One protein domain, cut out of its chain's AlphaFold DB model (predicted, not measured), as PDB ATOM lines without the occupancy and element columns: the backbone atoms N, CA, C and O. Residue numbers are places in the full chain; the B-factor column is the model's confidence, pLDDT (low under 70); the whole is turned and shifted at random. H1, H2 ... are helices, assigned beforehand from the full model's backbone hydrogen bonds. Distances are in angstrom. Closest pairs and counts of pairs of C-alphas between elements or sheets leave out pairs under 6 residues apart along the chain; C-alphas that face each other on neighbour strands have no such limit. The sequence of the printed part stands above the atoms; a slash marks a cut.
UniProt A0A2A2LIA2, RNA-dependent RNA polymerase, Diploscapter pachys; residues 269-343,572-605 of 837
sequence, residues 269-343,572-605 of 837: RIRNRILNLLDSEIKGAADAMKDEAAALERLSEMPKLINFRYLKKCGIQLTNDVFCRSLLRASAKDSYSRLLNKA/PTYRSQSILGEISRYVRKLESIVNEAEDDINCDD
ATOM      1  N   ARG A 269     -14.970  14.847   0.960       97.56
ATOM      2  CA  ARG A 269     -14.794  14.290  -0.391       97.56
ATOM      3  C   ARG A 269     -15.888  14.776  -1.343       97.56
ATOM      4  O   ARG A 269     -15.579  15.397  -2.356       97.56
ATOM      5  N   ILE A 270     -17.156  14.564  -0.986       97.50
ATOM      6  CA  ILE A 270     -18.298  14.930  -1.835       97.50
ATOM      7  C   ILE A 270     -18.364  16.447  -2.030       97.50
ATOM      8  O   ILE A 270     -18.498  16.920  -3.160       97.50
ATOM      9  N   ARG A 271     -18.194  17.230  -0.956       96.69
ATOM     10  CA  ARG A 271     -18.198  18.696  -1.025       96.69
ATOM     11  C   ARG A 271     -17.083  19.220  -1.931       96.69
ATOM     12  O   ARG A 271     -17.352  20.014  -2.832       96.69
ATOM     13  N   ASN A 272     -15.852  18.739  -1.754       96.88
ATOM     14  CA  ASN A 272     -14.725  19.119  -2.607       96.88
ATOM     15  C   ASN A 272     -14.955  18.697  -4.057       96.88
ATOM     16  O   ASN A 272     -14.621  19.448  -4.970       96.88
ATOM     17  N   ARG A 273     -15.570  17.534  -4.298       97.56
ATOM     18  CA  ARG A 273     -15.893  17.099  -5.653       97.56
ATOM     19  C   ARG A 273     -16.898  18.019  -6.334       97.56
ATOM     20  O   ARG A 273     -16.671  18.388  -7.483       97.56
ATOM     21  N   ILE A 274     -17.960  18.433  -5.642       97.56
ATOM     22  CA  ILE A 274     -18.945  19.380  -6.187       97.56
ATOM     23  C   ILE A 274     -18.280  20.726  -6.513       97.56
ATOM     24  O   ILE A 274     -18.518  21.276  -7.589       97.56
ATOM     25  N   LEU A 275     -17.405  21.231  -5.635       96.00
ATOM     26  CA  LEU A 275     -16.643  22.461  -5.889       96.00
ATOM     27  C   LEU A 275     -15.670  22.310  -7.071       96.00
ATOM     28  O   LEU A 275     -15.600  23.192  -7.917       96.00
ATOM     29  N   ASN A 276     -14.992  21.167  -7.203       96.44
ATOM     30  CA  ASN A 276     -14.119  20.884  -8.347       96.44
ATOM     31  C   ASN A 276     -14.895  20.839  -9.675       96.44
ATOM     32  O   ASN A 276     -14.397  21.304 -10.700       96.44
ATOM     33  N   LEU A 277     -16.111  20.282  -9.669       96.69
ATOM     34  CA  LEU A 277     -16.994  20.275 -10.839       96.69
ATOM     35  C   LEU A 277     -17.454  21.693 -11.204       96.69
ATOM     36  O   LEU A 277     -17.454  22.050 -12.382       96.69
ATOM     37  N   LEU A 278     -17.786  22.515 -10.203       95.06
ATOM     38  CA  LEU A 278     -18.099  23.929 -10.400       95.06
ATOM     39  C   LEU A 278     -16.913  24.687 -11.016       95.06
ATOM     40  O   LEU A 278     -17.083  25.386 -12.014       95.06
ATOM     41  N   ASP A 279     -15.717  24.519 -10.453       93.31
ATOM     42  CA  ASP A 279     -14.495  25.150 -10.952       93.31
ATOM     43  C   ASP A 279     -14.184  24.721 -12.387       93.31
ATOM     44  O   ASP A 279     -13.726  25.535 -13.185       93.31
ATOM     45  N   SER A 280     -14.444  23.458 -12.739       92.44
ATOM     46  CA  SER A 280     -14.275  22.964 -14.106       92.44
ATOM     47  C   SER A 280     -15.219  23.653 -15.094       92.44
ATOM     48  O   SER A 280     -14.788  23.983 -16.197       92.44
ATOM     49  N   GLU A 281     -16.480  23.885 -14.723       90.69
ATOM     50  CA  GLU A 281     -17.443  24.597 -15.579       90.69
ATOM     51  C   GLU A 281     -17.038  26.066 -15.767       90.69
ATOM     52  O   GLU A 281     -17.044  26.588 -16.882       90.69
ATOM     53  N   ILE A 282     -16.614  26.725 -14.687       89.75
ATOM     54  CA  ILE A 282     -16.158  28.121 -14.720       89.75
ATOM     55  C   ILE A 282     -14.885  28.261 -15.560       89.75
ATOM     56  O   ILE A 282     -14.791  29.162 -16.396       89.75
ATOM     57  N   LYS A 283     -13.912  27.361 -15.374       89.31
ATOM     58  CA  LYS A 283     -12.694  27.319 -16.192       89.31
ATOM     59  C   LYS A 283     -13.029  27.085 -17.655       89.31
ATOM     60  O   LYS A 283     -12.533  27.832 -18.482       89.31
ATOM     61  N   GLY A 284     -13.939  26.163 -17.971       87.38
ATOM     62  CA  GLY A 284     -14.381  25.932 -19.348       87.38
ATOM     63  C   GLY A 284     -14.940  27.193 -20.018       87.38
ATOM     64  O   GLY A 284     -14.607  27.481 -21.169       87.38
ATOM     65  N   ALA A 285     -15.731  27.991 -19.294       85.25
ATOM     66  CA  ALA A 285     -16.229  29.273 -19.796       85.25
ATOM     67  C   ALA A 285     -15.105  30.308 -20.005       85.25
ATOM     68  O   ALA A 285     -15.117  31.032 -21.001       85.25
ATOM     69  N   ALA A 286     -14.128  30.369 -19.096       85.06
ATOM     70  CA  ALA A 286     -12.981  31.271 -19.199       85.06
ATOM     71  C   ALA A 286     -11.992  30.859 -20.306       85.06
ATOM     72  O   ALA A 286     -11.501  31.713 -21.046       85.06
ATOM     73  N   ASP A 287     -11.727  29.561 -20.448       89.12
ATOM     74  CA  ASP A 287     -10.859  28.980 -21.469       89.12
ATOM     75  C   ASP A 287     -11.454  29.210 -22.855       89.12
ATOM     76  O   ASP A 287     -10.736  29.615 -23.763       89.12
ATOM     77  N   ALA A 288     -12.777  29.095 -23.009       88.31
ATOM     78  CA  ALA A 288     -13.450  29.406 -24.267       88.31
ATOM     79  C   ALA A 288     -13.251  30.864 -24.730       88.31
ATOM     80  O   ALA A 288     -13.416  31.138 -25.914       88.31
ATOM     81  N   MET A 289     -12.882  31.795 -23.841       83.69
ATOM     82  CA  MET A 289     -12.561  33.183 -24.206       83.69
ATOM     83  C   MET A 289     -11.089  33.409 -24.576       83.69
ATOM     84  O   MET A 289     -10.779  34.440 -25.170       83.69
ATOM     85  N   LYS A 290     -10.177  32.503 -24.200       86.12
ATOM     86  CA  LYS A 290      -8.718  32.692 -24.326       86.12
ATOM     87  C   LYS A 290      -8.050  31.679 -25.248       86.12
ATOM     88  O   LYS A 290      -7.065  32.010 -25.898       86.12
ATOM     89  N   ASP A 291      -8.562  30.456 -25.275       91.88
ATOM     90  CA  ASP A 291      -8.038  29.354 -26.063       91.88
ATOM     91  C   ASP A 291      -8.892  29.116 -27.313       91.88
ATOM     92  O   ASP A 291     -10.109  28.937 -27.266       91.88
ATOM     93  N   GLU A 292      -8.227  29.060 -28.462       90.19
ATOM     94  CA  GLU A 292      -8.865  28.887 -29.765       90.19
ATOM     95  C   GLU A 292      -9.519  27.507 -29.944       90.19
ATOM     96  O   GLU A 292     -10.404  27.334 -30.790       90.19
ATOM     97  N   ALA A 293      -9.048  26.457 -29.262       90.56
ATOM     98  CA  ALA A 293      -9.671  25.135 -29.342       90.56
ATOM     99  C   ALA A 293     -10.959  25.095 -28.515       90.56
ATOM    100  O   ALA A 293     -11.996  24.721 -29.065       90.56
ATOM    101  N   ALA A 294     -10.916  25.582 -27.275       90.00
ATOM    102  CA  ALA A 294     -12.081  25.718 -26.408       90.00
ATOM    103  C   ALA A 294     -13.146  26.650 -27.018       90.00
ATOM    104  O   ALA A 294     -14.327  26.295 -27.063       90.00
ATOM    105  N   ALA A 295     -12.732  27.792 -27.585       91.00
ATOM    106  CA  ALA A 295     -13.616  28.709 -28.306       91.00
ATOM    107  C   ALA A 295     -14.353  27.997 -29.447       91.00
ATOM    108  O   ALA A 295     -15.577  28.086 -29.576       91.00
ATOM    109  N   LEU A 296     -13.617  27.233 -30.261       91.19
ATOM    110  CA  LEU A 296     -14.195  26.492 -31.374       91.19
ATOM    111  C   LEU A 296     -15.182  25.420 -30.906       91.19
ATOM    112  O   LEU A 296     -16.211  25.225 -31.559       91.19
ATOM    113  N   GLU A 297     -14.868  24.688 -29.837       88.88
ATOM    114  CA  GLU A 297     -15.772  23.680 -29.288       88.88
ATOM    115  C   GLU A 297     -17.083  24.316 -28.841       88.88
ATOM    116  O   GLU A 297     -18.143  23.879 -29.295       88.88
ATOM    117  N   ARG A 298     -17.013  25.411 -28.074       88.44
ATOM    118  CA  ARG A 298     -18.195  26.117 -27.572       88.44
ATOM    119  C   ARG A 298     -19.037  26.733 -28.690       88.44
ATOM    120  O   ARG A 298     -20.248  26.524 -28.732       88.44
ATOM    121  N   LEU A 299     -18.412  27.417 -29.648       89.94
ATOM    122  CA  LEU A 299     -19.099  27.979 -30.821       89.94
ATOM    123  C   LEU A 299     -19.701  26.884 -31.717       89.94
ATOM    124  O   LEU A 299     -20.729  27.089 -32.357       89.94
ATOM    125  N   SER A 300     -19.099  25.691 -31.755       85.94
ATOM    126  CA  SER A 300     -19.627  24.557 -32.528       85.94
ATOM    127  C   SER A 300     -20.881  23.919 -31.916       85.94
ATOM    128  O   SER A 300     -21.545  23.141 -32.615       85.94
ATOM    129  N   GLU A 301     -21.186  24.188 -30.641       81.94
ATOM    130  CA  GLU A 301     -22.428  23.763 -29.979       81.94
ATOM    131  C   GLU A 301     -23.620  24.678 -30.310       81.94
ATOM    132  O   GLU A 301     -24.768  24.250 -30.185       81.94
ATOM    133  N   MET A 302     -23.356  25.910 -30.757       84.06
ATOM    134  CA  MET A 302     -24.370  26.909 -31.108       84.06
ATOM    135  C   MET A 302     -25.098  26.564 -32.427       84.06
ATOM    136  O   MET A 302     -24.648  25.692 -33.186       84.06
ATOM    137  N   PRO A 303     -26.230  27.234 -32.739       78.25
ATOM    138  CA  PRO A 303     -26.915  27.067 -34.018       78.25
ATOM    139  C   PRO A 303     -25.953  27.197 -35.210       78.25
ATOM    140  O   PRO A 303     -25.190  28.153 -35.326       78.25
ATOM    141  N   LYS A 304     -25.983  26.215 -36.121       76.94
ATOM    142  CA  LYS A 304     -25.009  26.060 -37.221       76.94
ATOM    143  C   LYS A 304     -25.277  27.000 -38.404       76.94
ATOM    144  O   LYS A 304     -25.394  26.540 -39.538       76.94
ATOM    145  N   LEU A 305     -25.387  28.298 -38.135       83.19
ATOM    146  CA  LEU A 305     -25.538  29.340 -39.155       83.19
ATOM    147  C   LEU A 305     -24.198  29.625 -39.850       83.19
ATOM    148  O   LEU A 305     -24.142  29.763 -41.070       83.19
ATOM    149  N   ILE A 306     -23.113  29.629 -39.069       86.50
ATOM    150  CA  ILE A 306     -21.737  29.868 -39.517       86.50
ATOM    151  C   ILE A 306     -20.889  28.630 -39.212       86.50
ATOM    152  O   ILE A 306     -21.005  28.001 -38.158       86.50
ATOM    153  N   ASN A 307     -20.009  28.258 -40.141       87.75
ATOM    154  CA  ASN A 307     -19.109  27.126 -39.950       87.75
ATOM    155  C   ASN A 307     -17.786  27.571 -39.305       87.75
ATOM    156  O   ASN A 307     -16.769  27.695 -39.987       87.75
ATOM    157  N   PHE A 308     -17.781  27.748 -37.983       90.19
ATOM    158  CA  PHE A 308     -16.596  28.182 -37.223       90.19
ATOM    159  C   PHE A 308     -15.374  27.263 -37.393       90.19
ATOM    160  O   PHE A 308     -14.238  27.731 -37.403       90.19
ATOM    161  N   ARG A 309     -15.580  25.954 -37.623       89.62
ATOM    162  CA  ARG A 309     -14.473  25.020 -37.924       89.62
ATOM    163  C   ARG A 309     -13.773  25.372 -39.228       89.62
ATOM    164  O   ARG A 309     -12.564  25.193 -39.345       89.62
ATOM    165  N   TYR A 310     -14.541  25.815 -40.221       88.69
ATOM    166  CA  TYR A 310     -13.989  26.269 -41.487       88.69
ATOM    167  C   TYR A 310     -13.248  27.597 -41.321       88.69
ATOM    168  O   TYR A 310     -12.127  27.696 -41.806       88.69
ATOM    169  N   LEU A 311     -13.811  28.551 -40.567       91.00
ATOM    170  CA  LEU A 311     -13.153  29.830 -40.264       91.00
ATOM    171  C   LEU A 311     -11.778  29.619 -39.620       91.00
ATOM    172  O   LEU A 311     -10.773  30.092 -40.150       91.00
ATOM    173  N   LYS A 312     -11.715  28.802 -38.558       90.94
ATOM    174  CA  LYS A 312     -10.451  28.458 -37.892       90.94
ATOM    175  C   LYS A 312      -9.460  27.791 -38.847       90.94
ATOM    176  O   LYS A 312      -8.279  28.123 -38.848       90.94
ATOM    177  N   LYS A 313      -9.923  26.862 -39.696       89.31
ATOM    178  CA  LYS A 313      -9.066  26.192 -40.693       89.31
ATOM    179  C   LYS A 313      -8.452  27.184 -41.688       89.31
ATOM    180  O   LYS A 313      -7.340  26.952 -42.153       89.31
ATOM    181  N   CYS A 314      -9.168  28.252 -42.018       88.56
ATOM    182  CA  CYS A 314      -8.694  29.314 -42.901       88.56
ATOM    183  C   CYS A 314      -7.834  30.376 -42.195       88.56
ATOM    184  O   CYS A 314      -7.388  31.310 -42.851       88.56
ATOM    185  N   GLY A 315      -7.571  30.228 -40.891       87.38
ATOM    186  CA  GLY A 315      -6.694  31.119 -40.129       87.38
ATOM    187  C   GLY A 315      -7.389  32.322 -39.489       87.38
ATOM    188  O   GLY A 315      -6.703  33.226 -39.026       87.38
ATOM    189  N   ILE A 316      -8.726  32.338 -39.434       89.31
ATOM    190  CA  ILE A 316      -9.466  33.328 -38.639       89.31
ATOM    191  C   ILE A 316      -9.329  32.964 -37.157       89.31
ATOM    192  O   ILE A 316      -9.616  31.829 -36.769       89.31
ATOM    193  N   GLN A 317      -8.904  33.936 -36.352       89.38
ATOM    194  CA  GLN A 317      -8.779  33.820 -34.898       89.38
ATOM    195  C   GLN A 317     -10.119  34.157 -34.241       89.38
ATOM    196  O   GLN A 317     -10.560  35.308 -34.245       89.38
ATOM    197  N   LEU A 318     -10.786  33.139 -33.699       90.44
ATOM    198  CA  LEU A 318     -12.119  33.260 -33.114       90.44
ATOM    199  C   LEU A 318     -12.095  34.055 -31.804       90.44
ATOM    200  O   LEU A 318     -13.079  34.712 -31.477       90.44
ATOM    201  N   THR A 319     -10.992  34.024 -31.053       87.31
ATOM    202  CA  THR A 319     -10.883  34.764 -29.786       87.31
ATOM    203  C   THR A 319     -10.584  36.245 -29.987       87.31
ATOM    204  O   THR A 319     -10.737  37.017 -29.046       87.31
ATOM    205  N   ASN A 320     -10.167  36.652 -31.189       85.44
ATOM    206  CA  ASN A 320      -9.860  38.047 -31.511       85.44
ATOM    207  C   ASN A 320     -11.024  38.760 -32.203       85.44
ATOM    208  O   ASN A 320     -11.207  39.957 -31.989       85.44
ATOM    209  N   ASP A 321     -11.843  38.040 -32.973       87.50
ATOM    210  CA  ASP A 321     -13.015  38.626 -33.619       87.50
ATOM    211  C   ASP A 321     -14.092  39.068 -32.608       87.50
ATOM    212  O   ASP A 321     -14.510  38.313 -31.727       87.50
ATOM    213  N   VAL A 322     -14.584  40.299 -32.769       87.06
ATOM    214  CA  VAL A 322     -15.537  40.939 -31.845       87.06
ATOM    215  C   VAL A 322     -16.873  40.196 -31.798       87.06
ATOM    216  O   VAL A 322     -17.458  40.045 -30.722       87.06
ATOM    217  N   PHE A 323     -17.353  39.693 -32.940       89.50
ATOM    218  CA  PHE A 323     -18.604  38.940 -33.004       89.50
ATOM    219  C   PHE A 323     -18.462  37.562 -32.345       89.50
ATOM    220  O   PHE A 323     -19.281  37.181 -31.514       89.50
ATOM    221  N   CYS A 324     -17.388  36.826 -32.626       90.38
ATOM    222  CA  CYS A 324     -17.127  35.546 -31.968       90.38
ATOM    223  C   CYS A 324     -16.974  35.706 -30.444       90.38
ATOM    224  O   CYS A 324     -17.560  34.935 -29.679       90.38
ATOM    225  N   ARG A 325     -16.269  36.747 -29.983       88.06
ATOM    226  CA  ARG A 325     -16.159  37.084 -28.553       88.06
ATOM    227  C   ARG A 325     -17.507  37.411 -27.921       88.06
ATOM    228  O   ARG A 325     -17.750  36.987 -26.793       88.06
ATOM    229  N   SER A 326     -18.383  38.147 -28.610       87.62
ATOM    230  CA  SER A 326     -19.712  38.466 -28.075       87.62
ATOM    231  C   SER A 326     -20.559  37.201 -27.893       87.62
ATOM    232  O   SER A 326     -21.179  37.036 -26.842       87.62
ATOM    233  N   LEU A 327     -20.495  36.247 -28.832       90.62
ATOM    234  CA  LEU A 327     -21.138  34.933 -28.697       90.62
ATOM    235  C   LEU A 327     -20.592  34.138 -27.505       90.62
ATOM    236  O   LEU A 327     -21.364  33.555 -26.741       90.62
ATOM    237  N   LEU A 328     -19.269  34.117 -27.323       89.69
ATOM    238  CA  LEU A 328     -18.614  33.426 -26.207       89.69
ATOM    239  C   LEU A 328     -19.006  34.032 -24.851       89.69
ATOM    240  O   LEU A 328     -19.327  33.283 -23.925       89.69
ATOM    241  N   ARG A 329     -19.053  35.370 -24.754       86.62
ATOM    242  CA  ARG A 329     -19.524  36.115 -23.571       86.62
ATOM    243  C   ARG A 329     -20.986  35.801 -23.247       86.62
ATOM    244  O   ARG A 329     -21.264  35.397 -22.119       86.62
ATOM    245  N   ALA A 330     -21.885  35.847 -24.235       87.75
ATOM    246  CA  ALA A 330     -23.290  35.466 -24.046       87.75
ATOM    247  C   ALA A 330     -23.434  34.015 -23.548       87.75
ATOM    248  O   ALA A 330     -24.208  33.726 -22.636       87.75
ATOM    249  N   SER A 331     -22.625  33.100 -24.086       89.00
ATOM    250  CA  SER A 331     -22.589  31.704 -23.641       89.00
ATOM    251  C   SER A 331     -22.108  31.547 -22.190       89.00
ATOM    252  O   SER A 331     -22.628  30.696 -21.465       89.00
ATOM    253  N   ALA A 332     -21.105  32.327 -21.772       88.75
ATOM    254  CA  ALA A 332     -20.594  32.305 -20.405       88.75
ATOM    255  C   ALA A 332     -21.632  32.868 -19.424       88.75
ATOM    256  O   ALA A 332     -21.888  32.259 -18.387       88.75
ATOM    257  N   LYS A 333     -22.293  33.969 -19.797       86.38
ATOM    258  CA  LYS A 333     -23.382  34.573 -19.024       86.38
ATOM    259  C   LYS A 333     -24.547  33.611 -18.809       86.38
ATOM    260  O   LYS A 333     -25.015  33.476 -17.681       86.38
ATOM    261  N   ASP A 334     -24.970  32.887 -19.849       86.38
ATOM    262  CA  ASP A 334     -25.983  31.833 -19.704       86.38
ATOM    263  C   ASP A 334     -25.525  30.731 -18.741       86.38
ATOM    264  O   ASP A 334     -26.298  30.325 -17.872       86.38
ATOM    265  N   SER A 335     -24.266  30.285 -18.831       88.69
ATOM    266  CA  SER A 335     -23.736  29.291 -17.887       88.69
ATOM    267  C   SER A 335     -23.796  29.792 -16.439       88.69
ATOM    268  O   SER A 335     -24.388  29.124 -15.586       88.69
ATOM    269  N   TYR A 336     -23.311  31.007 -16.157       88.75
ATOM    270  CA  TYR A 336     -23.381  31.593 -14.813       88.75
ATOM    271  C   TYR A 336     -24.822  31.784 -14.330       88.75
ATOM    272  O   TYR A 336     -25.146  31.419 -13.198       88.75
ATOM    273  N   SER A 337     -25.723  32.241 -15.201       87.06
ATOM    274  CA  SER A 337     -27.152  32.338 -14.900       87.06
ATOM    275  C   SER A 337     -27.776  30.975 -14.571       87.06
ATOM    276  O   SER A 337     -28.584  30.877 -13.640       87.06
ATOM    277  N   ARG A 338     -27.413  29.893 -15.275       88.38
ATOM    278  CA  ARG A 338     -27.871  28.526 -14.954       88.38
ATOM    279  C   ARG A 338     -27.306  28.036 -13.619       88.38
ATOM    280  O   ARG A 338     -28.050  27.436 -12.836       88.38
ATOM    281  N   LEU A 339     -26.041  28.329 -13.323       91.19
ATOM    282  CA  LEU A 339     -25.406  28.006 -12.043       91.19
ATOM    283  C   LEU A 339     -26.070  28.751 -10.870       91.19
ATOM    284  O   LEU A 339     -26.406  28.125  -9.869       91.19
ATOM    285  N   LEU A 340     -26.370  30.044 -10.996       88.88
ATOM    286  CA  LEU A 340     -27.024  30.820  -9.931       88.88
ATOM    287  C   LEU A 340     -28.482  30.417  -9.708       88.88
ATOM    288  O   LEU A 340     -28.928  30.170  -8.580       88.88
ATOM    289  N   ASN A 341     -29.245  30.320 -10.793       85.88
ATOM    290  CA  ASN A 341     -30.681  30.096 -10.693       85.88
ATOM    291  C   ASN A 341     -31.020  28.642 -10.353       85.88
ATOM    292  O   ASN A 341     -31.978  28.402  -9.617       85.88
ATOM    293  N   LYS A 342     -30.230  27.671 -10.832       87.19
ATOM    294  CA  LYS A 342     -30.553  26.237 -10.719       87.19
ATOM    295  C   LYS A 342     -29.477  25.387 -10.046       87.19
ATOM    296  O   LYS A 342     -29.749  24.215  -9.788       87.19
ATOM    297  N   ALA A 343     -28.295  25.943  -9.762       92.56
ATOM    298  CA  ALA A 343     -27.109  25.173  -9.371       92.56
ATOM    299  C   ALA A 343     -26.865  23.993 -10.325       92.56
ATOM    300  O   ALA A 343     -26.563  22.882  -9.893       92.56
ATOM    301  N   PRO A 572     -36.716  39.392   3.896       88.25
ATOM    302  CA  PRO A 572     -35.322  39.483   4.316       88.25
ATOM    303  C   PRO A 572     -34.536  38.245   3.867       88.25
ATOM    304  O   PRO A 572     -35.086  37.148   3.776       88.25
ATOM    305  N   THR A 573     -33.239  38.411   3.606       90.25
ATOM    306  CA  THR A 573     -32.355  37.322   3.157       90.25
ATOM    307  C   THR A 573     -31.477  36.831   4.308       90.25
ATOM    308  O   THR A 573     -30.946  37.648   5.062       90.25
ATOM    309  N   TYR A 574     -31.309  35.516   4.455       92.31
ATOM    310  CA  TYR A 574     -30.329  34.912   5.361       92.31
ATOM    311  C   TYR A 574     -29.151  34.326   4.577       92.31
ATOM    312  O   TYR A 574     -29.280  33.937   3.416       92.31
ATOM    313  N   ARG A 575     -27.985  34.266   5.223       93.25
ATOM    314  CA  ARG A 575     -26.780  33.659   4.656       93.25
ATOM    315  C   ARG A 575     -26.806  32.153   4.904       93.25
ATOM    316  O   ARG A 575     -26.705  31.742   6.059       93.25
ATOM    317  N   SER A 576     -26.922  31.354   3.845       93.94
ATOM    318  CA  SER A 576     -26.903  29.894   3.959       93.94
ATOM    319  C   SER A 576     -25.503  29.383   4.316       93.94
ATOM    320  O   SER A 576     -24.490  29.896   3.816       93.94
ATOM    321  N   GLN A 577     -25.465  28.380   5.195       91.25
ATOM    322  CA  GLN A 577     -24.248  27.675   5.608       91.25
ATOM    323  C   GLN A 577     -23.970  26.427   4.761       91.25
ATOM    324  O   GLN A 577     -22.873  25.886   4.853       91.25
ATOM    325  N   SER A 578     -24.923  25.988   3.932       92.38
ATOM    326  CA  SER A 578     -24.713  24.853   3.036       92.38
ATOM    327  C   SER A 578     -23.796  25.222   1.873       92.38
ATOM    328  O   SER A 578     -23.565  26.402   1.559       92.38
ATOM    329  N   ILE A 579     -23.321  24.191   1.175       94.00
ATOM    330  CA  ILE A 579     -22.543  24.349  -0.056       94.00
ATOM    331  C   ILE A 579     -23.289  25.196  -1.110       94.00
ATOM    332  O   ILE A 579     -22.662  25.941  -1.861       94.00
ATOM    333  N   LEU A 580     -24.629  25.183  -1.139       94.00
ATOM    334  CA  LEU A 580     -25.418  25.990  -2.081       94.00
ATOM    335  C   LEU A 580     -25.198  27.493  -1.896       94.00
ATOM    336  O   LEU A 580     -25.047  28.225  -2.880       94.00
ATOM    337  N   GLY A 581     -25.162  27.957  -0.643       93.25
ATOM    338  CA  GLY A 581     -24.874  29.354  -0.329       93.25
ATOM    339  C   GLY A 581     -23.479  29.759  -0.800       93.25
ATOM    340  O   GLY A 581     -23.285  30.847  -1.340       93.25
ATOM    341  N   GLU A 582     -22.490  28.883  -0.630       92.88
ATOM    342  CA  GLU A 582     -21.113  29.128  -1.066       92.88
ATOM    343  C   GLU A 582     -20.978  29.188  -2.584       92.88
ATOM    344  O   GLU A 582     -20.417  30.163  -3.088       92.88
ATOM    345  N   ILE A 583     -21.566  28.220  -3.294       93.50
ATOM    346  CA  ILE A 583     -21.623  28.189  -4.759       93.50
ATOM    347  C   ILE A 583     -22.249  29.488  -5.274       93.50
ATOM    348  O   ILE A 583     -21.648  30.176  -6.097       93.50
ATOM    349  N   SER A 584     -23.416  29.879  -4.747       92.50
ATOM    350  CA  SER A 584     -24.090  31.120  -5.153       92.50
ATOM    351  C   SER A 584     -23.201  32.344  -4.946       92.50
ATOM    352  O   SER A 584     -22.996  33.134  -5.868       92.50
ATOM    353  N   ARG A 585     -22.618  32.504  -3.752       92.00
ATOM    354  CA  ARG A 585     -21.751  33.649  -3.440       92.00
ATOM    355  C   ARG A 585     -20.497  33.687  -4.314       92.00
ATOM    356  O   ARG A 585     -20.042  34.780  -4.643       92.00
ATOM    357  N   TYR A 586     -19.928  32.535  -4.663       91.19
ATOM    358  CA  TYR A 586     -18.771  32.453  -5.552       91.19
ATOM    359  C   TYR A 586     -19.142  32.845  -6.986       91.19
ATOM    360  O   TYR A 586     -18.527  33.749  -7.551       91.19
ATOM    361  N   VAL A 587     -20.209  32.260  -7.537       90.88
ATOM    362  CA  VAL A 587     -20.646  32.536  -8.912       90.88
ATOM    363  C   VAL A 587     -21.128  33.983  -9.074       90.88
ATOM    364  O   VAL A 587     -20.797  34.605 -10.076       90.88
ATOM    365  N   ARG A 588     -21.808  34.582  -8.082       89.44
ATOM    366  CA  ARG A 588     -22.228  36.002  -8.148       89.44
ATOM    367  C   ARG A 588     -21.049  36.963  -8.281       89.44
ATOM    368  O   ARG A 588     -21.164  37.977  -8.959       89.44
ATOM    369  N   LYS A 589     -19.911  36.659  -7.644       87.25
ATOM    370  CA  LYS A 589     -18.696  37.476  -7.794       87.25
ATOM    371  C   LYS A 589     -18.178  37.426  -9.230       87.25
ATOM    372  O   LYS A 589     -17.799  38.458  -9.767       87.25
ATOM    373  N   LEU A 590     -18.187  36.244  -9.844       83.62
ATOM    374  CA  LEU A 590     -17.761  36.060 -11.232       83.62
ATOM    375  C   LEU A 590     -18.729  36.711 -12.217       83.62
ATOM    376  O   LEU A 590     -18.291  37.370 -13.152       83.62
ATOM    377  N   GLU A 591     -20.031  36.580 -11.978       83.12
ATOM    378  CA  GLU A 591     -21.059  37.237 -12.783       83.12
ATOM    379  C   GLU A 591     -20.914  38.766 -12.736       83.12
ATOM    380  O   GLU A 591     -20.984  39.398 -13.783       83.12
ATOM    381  N   SER A 592     -20.632  39.360 -11.566       81.69
ATOM    382  CA  SER A 592     -20.342  40.803 -11.454       81.69
ATOM    383  C   SER A 592     -19.168  41.209 -12.340       81.69
ATOM    384  O   SER A 592     -19.294  42.139 -13.124       81.69
ATOM    385  N   ILE A 593     -18.061  40.458 -12.286       79.12
ATOM    386  CA  ILE A 593     -16.867  40.722 -13.105       79.12
ATOM    387  C   ILE A 593     -17.193  40.631 -14.603       79.12
ATOM    388  O   ILE A 593     -16.715  41.435 -15.397       79.12
ATOM    389  N   VAL A 594     -18.003  39.649 -15.003       74.50
ATOM    390  CA  VAL A 594     -18.379  39.441 -16.410       74.50
ATOM    391  C   VAL A 594     -19.326  40.533 -16.894       74.50
ATOM    392  O   VAL A 594     -19.148  41.016 -18.006       74.50
ATOM    393  N   ASN A 595     -20.286  40.950 -16.069       74.38
ATOM    394  CA  ASN A 595     -21.188  42.055 -16.387       74.38
ATOM    395  C   ASN A 595     -20.430  43.391 -16.470       74.38
ATOM    396  O   ASN A 595     -20.663  44.159 -17.395       74.38
ATOM    397  N   GLU A 596     -19.478  43.640 -15.565       70.19
ATOM    398  CA  GLU A 596     -18.585  44.807 -15.636       70.19
ATOM    399  C   GLU A 596     -17.760  44.798 -16.937       70.19
ATOM    400  O   GLU A 596     -17.607  45.831 -17.580       70.19
ATOM    401  N   ALA A 597     -17.309  43.625 -17.391       64.94
ATOM    402  CA  ALA A 597     -16.633  43.464 -18.680       64.94
ATOM    403  C   ALA A 597     -17.578  43.505 -19.907       64.94
ATOM    404  O   ALA A 597     -17.103  43.577 -21.043       64.94
ATOM    405  N   GLU A 598     -18.902  43.416 -19.732       60.00
ATOM    406  CA  GLU A 598     -19.876  43.597 -20.819       60.00
ATOM    407  C   GLU A 598     -20.123  45.074 -21.118       60.00
ATOM    408  O   GLU A 598     -20.235  45.445 -22.291       60.00
ATOM    409  N   ASP A 599     -20.121  45.924 -20.086       55.09
ATOM    410  CA  ASP A 599     -20.090  47.377 -20.268       55.09
ATOM    411  C   ASP A 599     -18.855  47.793 -21.095       55.09
ATOM    412  O   ASP A 599     -18.930  48.721 -21.905       55.09
ATOM    413  N   ASP A 600     -17.765  47.020 -21.019       51.78
ATOM    414  CA  ASP A 600     -16.582  47.196 -21.859       51.78
ATOM    415  C   ASP A 600     -16.779  46.774 -23.330       51.78
ATOM    416  O   ASP A 600     -16.034  47.263 -24.161       51.78
ATOM    417  N   ILE A 601     -17.780  45.982 -23.752       51.44
ATOM    418  CA  ILE A 601     -18.042  45.739 -25.203       51.44
ATOM    419  C   ILE A 601     -18.531  47.014 -25.891       51.44
ATOM    420  O   ILE A 601     -18.318  47.234 -27.090       51.44
ATOM    421  N   ASN A 602     -19.181  47.899 -25.133       53.56
ATOM    422  CA  ASN A 602     -19.470  49.238 -25.620       53.56
ATOM    423  C   ASN A 602     -18.177  50.050 -25.832       53.56
ATOM    424  O   ASN A 602     -18.175  50.905 -26.719       53.56
ATOM    425  N   CYS A 603     -17.092  49.710 -25.125       49.09
ATOM    426  CA  CYS A 603     -15.771  50.344 -25.155       49.09
ATOM    427  C   CYS A 603     -14.683  49.589 -25.966       49.09
ATOM    428  O   CYS A 603     -13.658  50.193 -26.274       49.09
ATOM    429  N   ASP A 604     -14.869  48.308 -26.313       55.06
ATOM    430  CA  ASP A 604     -13.964  47.529 -27.167       55.06
ATOM    431  C   ASP A 604     -13.926  48.222 -28.542       55.06
ATOM    432  O   ASP A 604     -14.974  48.449 -29.166       55.06
ATOM    433  N   ASP A 605     -12.726  48.561 -29.023       64.06
ATOM    434  CA  ASP A 605     -12.550  49.086 -30.373       64.06
ATOM    435  C   ASP A 605     -13.087  48.045 -31.362       64.06
ATOM    436  O   ASP A 605     -12.564  46.934 -31.478       64.06
TER     437      ASP A 605
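Overview. This is residues 269 to 343 and 572 to 605 of the 837 residues of the protein "RNA-dependent RNA polymerase" of Diploscapter pachys (UniProt A0A2A2LIA2). Three long helices, H1, H4 and H5, form a loose up-and-down bundle, with H4 packed along H5 and H1 meeting H4 by its last turns. Across the end of the bundle where H1 ends and H4 begins lies the short helix H2, and the still shorter H3 folds back beside H2, farther out. The printed part has 109 residues with five named helices, H1 to H5 in chain order, and no named strand; the class is all helix. It is only just loose, close to compact, with a radius of gyration of the C-alphas of 16.1 A, and only just elongated, spanning 51 by 34 by 21 A.

Arrangement. H1, residues 269 to 290, and H4, residues 322 to 342, run opposite ways at a shallow tilt of 19 degrees; residues 285 to 289 of H1 alone touch H4, the closest C-alphas being those of Ala 285 and Ala 332, 5.3 A apart. H5, residues 579 to 602, touches H4, opposite ways at a shallow tilt of 24 degrees, with the C-alphas of Leu 340 and Ser 584 closest at 5.6 A. H1 and H5 run the same way at a shallow tilt of 8 degrees and only just touch, with 3 pairs of C-alphas within 8 A, between residues 271 to 278 and 579 to 583 alone; the closest are those of Arg 271 and Ile 579, 7.2 A apart. H2, residues 292 to 301, is about perpendicular to H1 at 80 degrees and touches it only at the corner, with the C-alphas of Ala 288 and Ala 295 closest at 4.1 A. H2 touches residues 324 to 328 of H4 alone, at a steep tilt of 67 degrees; the closest C-alphas, of Leu 299 and Leu 328, are 7.2 A apart. H2 and H3, residues 308 to 313, form a helical hairpin, opposite ways at a shallow tilt of 32 degrees, only just short of steep, with the C-alphas of Leu 296 and Phe 308 closest at 6.5 A. H3 is apart from H1, H4 and H5, and H2 is apart from H5. In H2, H3 and H4 every O i to N i+4 pair is within hydrogen-bond range; in H1 16 of 18 are, and in H5 16 of 20.

Along the chain. H1 begins at C-alpha 269, (-14.794, 14.290, -0.391), and is 30.8 A long. H2 is 14.5 A and H3 8.5 A long. H4 begins at C-alpha 322, (-15.537, 40.939, -31.845), and is 29.8 A long. H5, the longest at 35.8 A, ends at C-alpha 602, (-19.470, 49.238, -25.620).

Size, cuts and confidence. The two C-alphas farthest apart are those of Cys 314 and Pro 572, at 55.2 A. Residues 344 to 571 are not printed, and C-alphas 343 and 572 are 21.4 A apart across this cut, which lies between H4 and H5. The link H1 to H2 is tight; H2 to H3 and H3 to H4 are short. The mean pLDDT of the printed part is 86.2, and residues 597 to 605 are under 70.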